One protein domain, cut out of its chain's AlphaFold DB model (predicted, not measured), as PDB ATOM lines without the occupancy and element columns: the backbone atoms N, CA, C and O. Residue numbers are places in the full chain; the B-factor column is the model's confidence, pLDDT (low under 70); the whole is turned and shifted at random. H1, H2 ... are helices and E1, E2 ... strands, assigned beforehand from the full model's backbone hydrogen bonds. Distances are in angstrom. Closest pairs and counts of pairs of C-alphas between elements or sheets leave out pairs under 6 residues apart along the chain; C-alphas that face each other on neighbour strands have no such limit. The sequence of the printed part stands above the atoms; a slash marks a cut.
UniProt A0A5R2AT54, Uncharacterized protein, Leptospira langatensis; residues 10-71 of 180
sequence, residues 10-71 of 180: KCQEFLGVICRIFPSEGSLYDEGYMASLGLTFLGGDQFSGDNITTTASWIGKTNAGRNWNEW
ATOM      1  N   LYS A  10     -54.879  10.255  45.804       78.31
ATOM      2  CA  LYS A  10     -54.441  10.578  44.434       78.31
ATOM      3  C   LYS A  10     -52.950  10.863  44.300       78.31
ATOM      4  O   LYS A  10     -52.335  10.513  43.302       78.31
ATOM      5  N   CYS A  11     -52.351  11.452  45.319       74.81
ATOM      6  CA  CYS A  11     -50.923  11.715  45.384       74.81
ATOM      7  C   CYS A  11     -50.151  10.398  45.500       74.81
ATOM      8  O   CYS A  11     -49.086  10.245  44.911       74.81
ATOM      9  N   GLN A  12     -50.707   9.445  46.252       77.00
ATOM     10  CA  GLN A  12     -50.178   8.095  46.364       77.00
ATOM     11  C   GLN A  12     -50.382   7.305  45.065       77.00
ATOM     12  O   GLN A  12     -49.473   6.594  44.651       77.00
ATOM     13  N   GLU A  13     -51.530   7.460  44.400       82.38
ATOM     14  CA  GLU A  13     -51.815   6.856  43.089       82.38
ATOM     15  C   GLU A  13     -50.846   7.348  42.007       82.38
ATOM     16  O   GLU A  13     -50.347   6.551  41.217       82.38
ATOM     17  N   PHE A  14     -50.534   8.647  41.991       82.62
ATOM     18  CA  PHE A  14     -49.611   9.243  41.020       82.62
ATOM     19  C   PHE A  14     -48.141   9.193  41.452       82.62
ATOM     20  O   PHE A  14     -47.273   9.712  40.745       82.62
ATOM     21  N   LEU A  15     -47.828   8.575  42.594       79.00
ATOM     22  CA  LEU A  15     -46.459   8.487  43.083       79.00
ATOM     23  C   LEU A  15     -45.598   7.685  42.096       79.00
ATOM     24  O   LEU A  15     -45.875   6.526  41.802       79.00
ATOM     25  N   GLY A  16     -44.529   8.308  41.601       78.50
ATOM     26  CA  GLY A  16     -43.630   7.689  40.622       78.50
ATOM     27  C   GLY A  16     -44.127   7.744  39.176       78.50
ATOM     28  O   GLY A  16     -43.423   7.266  38.288       78.50
ATOM     29  N   VAL A  17     -45.287   8.356  38.908       86.56
ATOM     30  CA  VAL A  17     -45.714   8.646  37.537       86.56
ATOM     31  C   VAL A  17     -44.831   9.757  36.978       86.56
ATOM     32  O   VAL A  17     -44.806  10.878  37.486       86.56
ATOM     33  N   ILE A  18     -44.096   9.438  35.918       88.50
ATOM     34  CA  ILE A  18     -43.279  10.403  35.185       88.50
ATOM     35  C   ILE A  18     -44.114  10.913  34.018       88.50
ATOM     36  O   ILE A  18     -44.622  10.115  33.237       88.50
ATOM     37  N   CYS A  19     -44.224  12.231  33.873       90.88
ATOM     38  CA  CYS A  19     -44.879  12.857  32.728       90.88
ATOM     39  C   CYS A  19     -43.871  13.682  31.933       90.88
ATOM     40  O   CYS A  19     -43.031  14.373  32.513       90.88
ATOM     41  N   ARG A  20     -44.003  13.685  30.606       92.06
ATOM     42  CA  ARG A  20     -43.295  14.636  29.750       92.06
ATOM     43  C   ARG A  20     -44.086  15.937  29.684       92.06
ATOM     44  O   ARG A  20     -45.290  15.913  29.436       92.06
ATOM     45  N   ILE A  21     -43.416  17.064  29.917       91.75
ATOM     46  CA  ILE A  21     -44.051  18.385  29.903       91.75
ATOM     47  C   ILE A  21     -44.007  18.968  28.488       91.75
ATOM     48  O   ILE A  21     -42.938  19.108  27.896       91.75
ATOM     49  N   PHE A  22     -45.177  19.333  27.975       92.50
ATOM     50  CA  PHE A  22     -45.390  20.005  26.702       92.50
ATOM     51  C   PHE A  22     -45.738  21.487  26.927       92.50
ATOM     52  O   PHE A  22     -46.339  21.828  27.951       92.50
ATOM     53  N   PRO A  23     -45.402  22.388  25.983       91.94
ATOM     54  CA  PRO A  23     -45.693  23.816  26.130       91.94
ATOM     55  C   PRO A  23     -47.190  24.123  26.251       91.94
ATOM     56  O   PRO A  23     -47.583  25.033  26.974       91.94
ATOM     57  N   SER A  24     -48.026  23.362  25.546       92.56
ATOM     58  CA  SER A  24     -49.477  23.525  25.525       92.56
ATOM     59  C   SER A  24     -50.154  22.213  25.137       92.56
ATOM     60  O   SER A  24     -49.499  21.309  24.616       92.56
ATOM     61  N   GLU A  25     -51.470  22.129  25.335       92.06
ATOM     62  CA  GLU A  25     -52.280  21.029  24.800       92.06
ATOM     63  C   GLU A  25     -52.181  20.959  23.269       92.06
ATOM     64  O   GLU A  25     -51.994  19.887  22.705       92.06
ATOM     65  N   GLY A  26     -52.211  22.116  22.595       94.25
ATOM     66  CA  GLY A  26     -52.121  22.204  21.136       94.25
ATOM     67  C   GLY A  26     -50.841  21.591  20.565       94.25
ATOM     68  O   GLY A  26     -50.872  21.019  19.480       94.25
ATOM     69  N   SER A  27     -49.738  21.621  21.318       94.25
ATOM     70  CA  SER A  27     -48.465  21.016  20.911       94.25
ATOM     71  C   SER A  27     -48.538  19.492  20.759       94.25
ATOM     72  O   SER A  27     -47.727  18.930  20.034       94.25
ATOM     73  N   LEU A  28     -49.491  18.817  21.412       93.75
ATOM     74  CA  LEU A  28     -49.708  17.376  21.237       93.75
ATOM     75  C   LEU A  28     -50.352  17.050  19.885       93.75
ATOM     76  O   LEU A  28     -50.107  15.985  19.327       93.75
ATOM     77  N   TYR A  29     -51.157  17.970  19.353       95.00
ATOM     78  CA  TYR A  29     -51.843  17.817  18.070       95.00
ATOM     79  C   TYR A  29     -50.994  18.277  16.878       95.00
ATOM     80  O   TYR A  29     -51.367  18.035  15.732       95.00
ATOM     81  N   ASP A  30     -49.865  18.940  17.128       95.69
ATOM     82  CA  ASP A  30     -48.927  19.349  16.089       95.69
ATOM     83  C   ASP A  30     -48.032  18.165  15.695       95.69
ATOM     84  O   ASP A  30     -47.050  17.837  16.368       95.69
ATOM     85  N   GLU A  31     -48.376  17.518  14.580       94.19
ATOM     86  CA  GLU A  31     -47.627  16.384  14.034       94.19
ATOM     87  C   GLU A  31     -46.163  16.732  13.732       94.19
ATOM     88  O   GLU A  31     -45.283  15.898  13.939       94.19
ATOM     89  N   GLY A  32     -45.881  17.959  13.278       95.88
ATOM     90  CA  GLY A  32     -44.525  18.403  12.962       95.88
ATOM     91  C   GLY A  32     -43.679  18.568  14.219       95.88
ATOM     92  O   GLY A  32     -42.542  18.092  14.278       95.88
ATOM     93  N   TYR A  33     -44.254  19.177  15.256       96.06
ATOM     94  CA  TYR A  33     -43.614  19.295  16.561       96.06
ATOM     95  C   TYR A  33     -43.380  17.920  17.199       96.06
ATOM     96  O   TYR A  33     -42.259  17.621  17.618       96.06
ATOM     97  N   MET A  34     -44.394  17.051  17.218       96.56
ATOM     98  CA  MET A  34     -44.271  15.698  17.769       96.56
ATOM     99  C   MET A  34     -43.206  14.890  17.020       96.56
ATOM    100  O   MET A  34     -42.309  14.330  17.654       96.56
ATOM    101  N   ALA A  35     -43.212  14.921  15.684       95.06
ATOM    102  CA  ALA A  35     -42.202  14.256  14.868       95.06
ATOM    103  C   ALA A  35     -40.787  14.813  15.102       95.06
ATOM    104  O   ALA A  35     -39.835  14.035  15.146       95.06
ATOM    105  N   SER A  36     -40.633  16.127  15.322       96.56
ATOM    106  CA  SER A  36     -39.332  16.743  15.641       96.56
ATOM    107  C   SER A  36     -38.717  16.220  16.946       96.56
ATOM    108  O   SER A  36     -37.497  16.206  17.100       96.56
ATOM    109  N   LEU A  37     -39.561  15.743  17.866       95.31
ATOM    110  CA  LEU A  37     -39.163  15.107  19.119       95.31
ATOM    111  C   LEU A  37     -39.050  13.576  19.007       95.31
ATOM    112  O   LEU A  37     -38.740  12.922  20.002       95.31
ATOM    113  N   GLY A  38     -39.311  13.001  17.828       96.06
ATOM    114  CA  GLY A  38     -39.391  11.553  17.619       96.06
ATOM    115  C   GLY A  38     -40.627  10.911  18.254       96.06
ATOM    116  O   GLY A  38     -40.600   9.724  18.566       96.06
ATOM    117  N   LEU A  39     -41.688  11.691  18.478       96.75
ATOM    118  CA  LEU A  39     -42.885  11.276  19.202       96.75
ATOM    119  C   LEU A  39     -44.095  11.119  18.280       96.75
ATOM    120  O   LEU A  39     -44.188  11.736  17.221       96.75
ATOM    121  N   THR A  40     -45.066  10.314  18.706       96.44
ATOM    122  CA  THR A  40     -46.370  10.180  18.042       96.44
ATOM    123  C   THR A  40     -47.484  10.331  19.065       96.44
ATOM    124  O   THR A  40     -47.500   9.624  20.072       96.44
ATOM    125  N   PHE A  41     -48.411  11.256  18.829       96.06
ATOM    126  CA  PHE A  41     -49.554  11.454  19.715       96.06
ATOM    127  C   PHE A  41     -50.580  10.331  19.541       96.06
ATOM    128  O   PHE A  41     -50.945   9.985  18.420       96.06
ATOM    129  N   LEU A  42     -51.038   9.755  20.655       95.25
ATOM    130  CA  LEU A  42     -51.975   8.626  20.670       95.25
ATOM    131  C   LEU A  42     -53.381   9.022  21.147       95.25
ATOM    132  O   LEU A  42     -54.285   8.187  21.150       95.25
ATOM    133  N   GLY A  43     -53.579  10.288  21.525       91.50
ATOM    134  CA  GLY A  43     -54.835  10.801  22.061       91.50
ATOM    135  C   GLY A  43     -54.842  10.907  23.587       91.50
ATOM    136  O   GLY A  43     -54.061  10.266  24.291       91.50
ATOM    137  N   GLY A  44     -55.748  11.741  24.106       88.19
ATOM    138  CA  GLY A  44     -55.821  12.041  25.536       88.19
ATOM    139  C   GLY A  44     -54.514  12.654  26.032       88.19
ATOM    140  O   GLY A  44     -54.066  13.670  25.511       88.19
ATOM    141  N   ASP A  45     -53.894  12.018  27.021       90.00
ATOM    142  CA  ASP A  45     -52.565  12.375  27.508       90.00
ATOM    143  C   ASP A  45     -51.497  11.338  27.151       90.00
ATOM    144  O   ASP A  45     -50.479  11.255  27.828       90.00
ATOM    145  N   GLN A  46     -51.711  10.548  26.098       94.50
ATOM    146  CA  GLN A  46     -50.795   9.482  25.714       94.50
ATOM    147  C   GLN A  46     -50.033   9.806  24.431       94.50
ATOM    148  O   GLN A  46     -50.567  10.363  23.467       94.50
ATOM    149  N   PHE A  47     -48.766   9.413  24.407       96.50
ATOM    150  CA  PHE A  47     -47.893   9.493  23.244       96.50
ATOM    151  C   PHE A  47     -46.888   8.328  23.247       96.50
ATOM    152  O   PHE A  47     -46.697   7.660  24.262       96.50
ATOM    153  N   SER A  48     -46.243   8.064  22.113       96.69
ATOM    154  CA  SER A  48     -45.159   7.080  21.980       96.69
ATOM    155  C   SER A  48     -43.876   7.722  21.454       96.69
ATOM    156  O   SER A  48     -43.904   8.850  20.969       96.69
ATOM    157  N   GLY A  49     -42.753   7.002  21.562       94.94
ATOM    158  CA  GLY A  49     -41.435   7.426  21.060       94.94
ATOM    159  C   GLY A  49     -40.436   7.835  22.146       94.94
ATOM    160  O   GLY A  49     -39.237   7.875  21.891       94.94
ATOM    161  N   ASP A  50     -40.904   8.066  23.371       94.06
ATOM    162  CA  ASP A  50     -40.059   8.339  24.535       94.06
ATOM    163  C   ASP A  50     -39.793   7.040  25.313       94.06
ATOM    164  O   ASP A  50     -40.662   6.177  25.450       94.06
ATOM    165  N   ASN A  51     -38.553   6.867  25.769       94.88
ATOM    166  CA  ASN A  51     -38.081   5.670  26.461       94.88
ATOM    167  C   ASN A  51     -38.356   5.687  27.973       94.88
ATOM    168  O   ASN A  51     -38.128   4.676  28.636       94.88
ATOM    169  N   ILE A  52     -38.800   6.819  28.520       93.44
ATOM    170  CA  ILE A  52     -39.032   7.028  29.952       93.44
ATOM    171  C   ILE A  52     -40.528   7.035  30.265       93.44
ATOM    172  O   ILE A  52     -40.947   6.468  31.272       93.44
ATOM    173  N   THR A  53     -41.339   7.691  29.434       94.44
ATOM    174  CA  THR A  53     -42.770   7.866  29.706       94.44
ATOM    175  C   THR A  53     -43.606   7.917  28.437       94.44
ATOM    176  O   THR A  53     -43.151   8.367  27.394       94.44
ATOM    177  N   THR A  54     -44.862   7.498  28.551       94.56
ATOM    178  CA  THR A  54     -45.897   7.671  27.523       94.56
ATOM    179  C   THR A  54     -46.921   8.736  27.903       94.56
ATOM    180  O   THR A  54     -47.851   8.983  27.144       94.56
ATOM    181  N   THR A  55     -46.788   9.352  29.083       93.50
ATOM    182  CA  THR A  55     -47.800  10.251  29.650       93.50
ATOM    183  C   THR A  55     -47.398  11.709  29.480       93.50
ATOM    184  O   THR A  55     -46.337  12.147  29.927       93.50
ATOM    185  N   ALA A  56     -48.259  12.481  28.831       93.50
ATOM    186  CA  ALA A  56     -48.105  13.900  28.592       93.50
ATOM    187  C   ALA A  56     -48.733  14.737  29.715       93.50
ATOM    188  O   ALA A  56     -49.827  14.475  30.221       93.50
ATOM    189  N   SER A  57     -48.062  15.827  30.061       91.75
ATOM    190  CA  SER A  57     -48.629  16.942  30.814       91.75
ATOM    191  C   SER A  57     -48.300  18.239  30.088       91.75
ATOM    192  O   SER A  57     -47.333  18.289  29.340       91.75
ATOM    193  N   TRP A  58     -49.067  19.303  30.292       90.31
ATOM    194  CA  TRP A  58     -48.797  20.599  29.667       90.31
ATOM    195  C   TRP A  58     -49.110  21.752  30.607       90.31
ATOM    196  O   TRP A  58     -49.808  21.584  31.612       90.31
ATOM    197  N   ILE A  59     -48.591  22.932  30.277       86.44
ATOM    198  CA  ILE A  59     -48.894  24.156  31.016       86.44
ATOM    199  C   ILE A  59     -50.391  24.454  30.904       86.44
ATOM    200  O   ILE A  59     -50.934  24.574  29.809       86.44
ATOM    201  N   GLY A  60     -51.063  24.547  32.052       83.19
ATOM    202  CA  GLY A  60     -52.512  24.747  32.129       83.19
ATOM    203  C   GLY A  60     -53.338  23.459  32.210       83.19
ATOM    204  O   GLY A  60     -54.549  23.551  32.412       83.19
ATOM    205  N   LYS A  61     -52.726  22.262  32.132       86.06
ATOM    206  CA  LYS A  61     -53.428  21.000  32.423       86.06
ATOM    207  C   LYS A  61     -53.916  21.028  33.873       86.06
ATOM    208  O   LYS A  61     -53.123  21.173  34.798       86.06
ATOM    209  N   THR A  62     -55.223  20.892  34.080       84.19
ATOM    210  CA  THR A  62     -55.862  20.988  35.401       84.19
ATOM    211  C   THR A  62     -56.948  19.930  35.561       84.19
ATOM    212  O   THR A  62     -57.508  19.453  34.578       84.19
ATOM    213  N   ASN A  63     -57.242  19.545  36.803       84.25
ATOM    214  CA  ASN A  63     -58.372  18.677  37.147       84.25
ATOM    215  C   ASN A  63     -59.662  19.466  37.449       84.25
ATOM    216  O   ASN A  63     -60.650  18.886  37.897       84.25
ATOM    217  N   ALA A  64     -59.670  20.784  37.220       79.19
ATOM    218  CA  ALA A  64     -60.857  21.613  37.403       79.19
ATOM    219  C   ALA A  64     -62.043  21.068  36.586       79.19
ATOM    220  O   ALA A  64     -61.927  20.825  35.388       79.19
ATOM    221  N   GLY A  65     -63.183  20.857  37.248       79.50
ATOM    222  CA  GLY A  65     -64.397  20.325  36.620       79.50
ATOM    223  C   GLY A  65     -64.403  18.812  36.362       79.50
ATOM    224  O   GLY A  65     -65.399  18.312  35.849       79.50
ATOM    225  N   ARG A  66     -63.344  18.073  36.728       81.94
ATOM    226  CA  ARG A  66     -63.300  16.602  36.636       81.94
ATOM    227  C   ARG A  66     -63.724  15.953  37.949       81.94
ATOM    228  O   ARG A  66     -63.406  16.457  39.031       81.94
ATOM    229  N   ASN A  67     -64.373  14.794  37.864       83.69
ATOM    230  CA  ASN A  67     -64.674  13.986  39.043       83.69
ATOM    231  C   ASN A  67     -63.390  13.413  39.645       83.69
ATOM    232  O   ASN A  67     -62.463  13.082  38.909       83.69
ATOM    233  N   TRP A  68     -63.363  13.225  40.967       78.69
ATOM    234  CA  TRP A  68     -62.205  12.693  41.704       78.69
ATOM    235  C   TRP A  68     -61.608  11.428  41.068       78.69
ATOM    236  O   TRP A  68     -60.398  11.319  40.911       78.69
ATOM    237  N   ASN A  69     -62.454  10.496  40.627       83.50
ATOM    238  CA  ASN A  69     -62.015   9.227  40.036       83.50
ATOM    239  C   ASN A  69     -61.418   9.366  38.624       83.50
ATOM    240  O   ASN A  69     -60.778   8.438  38.148       83.50
ATOM    241  N   GLU A  70     -61.611  10.508  37.966       84.56
ATOM    242  CA  GLU A  70     -61.200  10.781  36.581       84.56
ATOM    243  C   GLU A  70     -60.027  11.763  36.504       84.56
ATOM    244  O   GLU A  70     -59.709  12.289  35.429       84.56
ATOM    245  N   TRP A  71     -59.428  12.079  37.652       85.50
ATOM    246  CA  TRP A  71     -58.284  12.969  37.718       85.50
ATOM    247  C   TRP A  71     -57.096  12.373  36.978       85.50
ATOM    248  O   TRP A  71     -56.787  11.193  37.116       85.50
TER     249      TRP A  71
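What this domain is: This is residues 10 to 71 of the 180 residues of an uncharacterized protein of Leptospira langatensis (UniProt A0A5R2AT54). What is seen first? Two small strand pairs, E1 beside E4 in the middle and the hairpin of E2 and E3, make a small body, with the short helices H2 and H3 at one end of the long axis. Towards the other end run both ends of the printed part: residues 11 to 16, of which 11 to 13 belong to H1, stick out, and residues 59 to 71 form a long tail with no named element. What is it made of? The printed part has 62 residues, with three named helices and four named strands in the order H1, E1, H2, H3, E2, E3, E4; the class is mixed, helices and strands, with under half of the residues in named elements. E1 and E4 are parallel, E2 and E3 antiparallel; the whole is only just compact, close to loose, with a radius of gyration of the C-alphas of 12.4 A and spans of 34 by 24 by 17 A.

Where its parts are: Where do the first elements lie? H1, residues 10 to 13, begins at C-alpha 10 (-54.441, 10.578, 44.434) and is 4.7 A long. E1, residues 20 to 22, is 6.5 A long; H2, residues 26 to 29, is 5.4 A long; H3, residues 31 to 36, starts at C-alpha 31 (-47.627, 16.384, 14.034) and is 8.5 A long. Where do the later strands lie? E2, residues 40 to 43, is 9.4 A long, and E3, residues 46 to 48, is 7.2 A long. E4, residues 56 to 58, is 6.8 A long and ends at C-alpha 58 (-48.797, 20.599, 29.667).

How they stand to each other: What does H1 meet? It is apart from H2, H3, E2, E3 and E4. How do the strands pair? E1 and E4 are parallel at 40 degrees, with N 22 and O 57 2.8 A apart, within hydrogen-bond range. The hairpin E2 and E3 is antiparallel at 158 degrees, with N 40 and O 48 2.9 A apart, within hydrogen-bond range. Where are H2 and H3? They only just touch, only at the corner, with 3 pairs of C-alphas within 8 A, the closest those of Leu 28 and Met 34 at 6.7 A; the closest C-alphas of H3 and E2 are those of Met 34 and Thr 40, 5.9 A apart. What of the helix backbones? In H3 every O i to N i+4 pair is within hydrogen-bond range; H1 and H2 are too short for such a pair.

The domain as a whole: How large is it? The two C-alphas farthest apart, those of Gln 12 and Gly 32, are 35.4 A apart, while those of Lys 10 and Trp 71, the first and last printed, are 8.1 A apart. Is it unbroken and well predicted? The printed part has no cut, and none of its links between named elements is long. The mean pLDDT of the printed part is 89.8, and no printed residue is under 70.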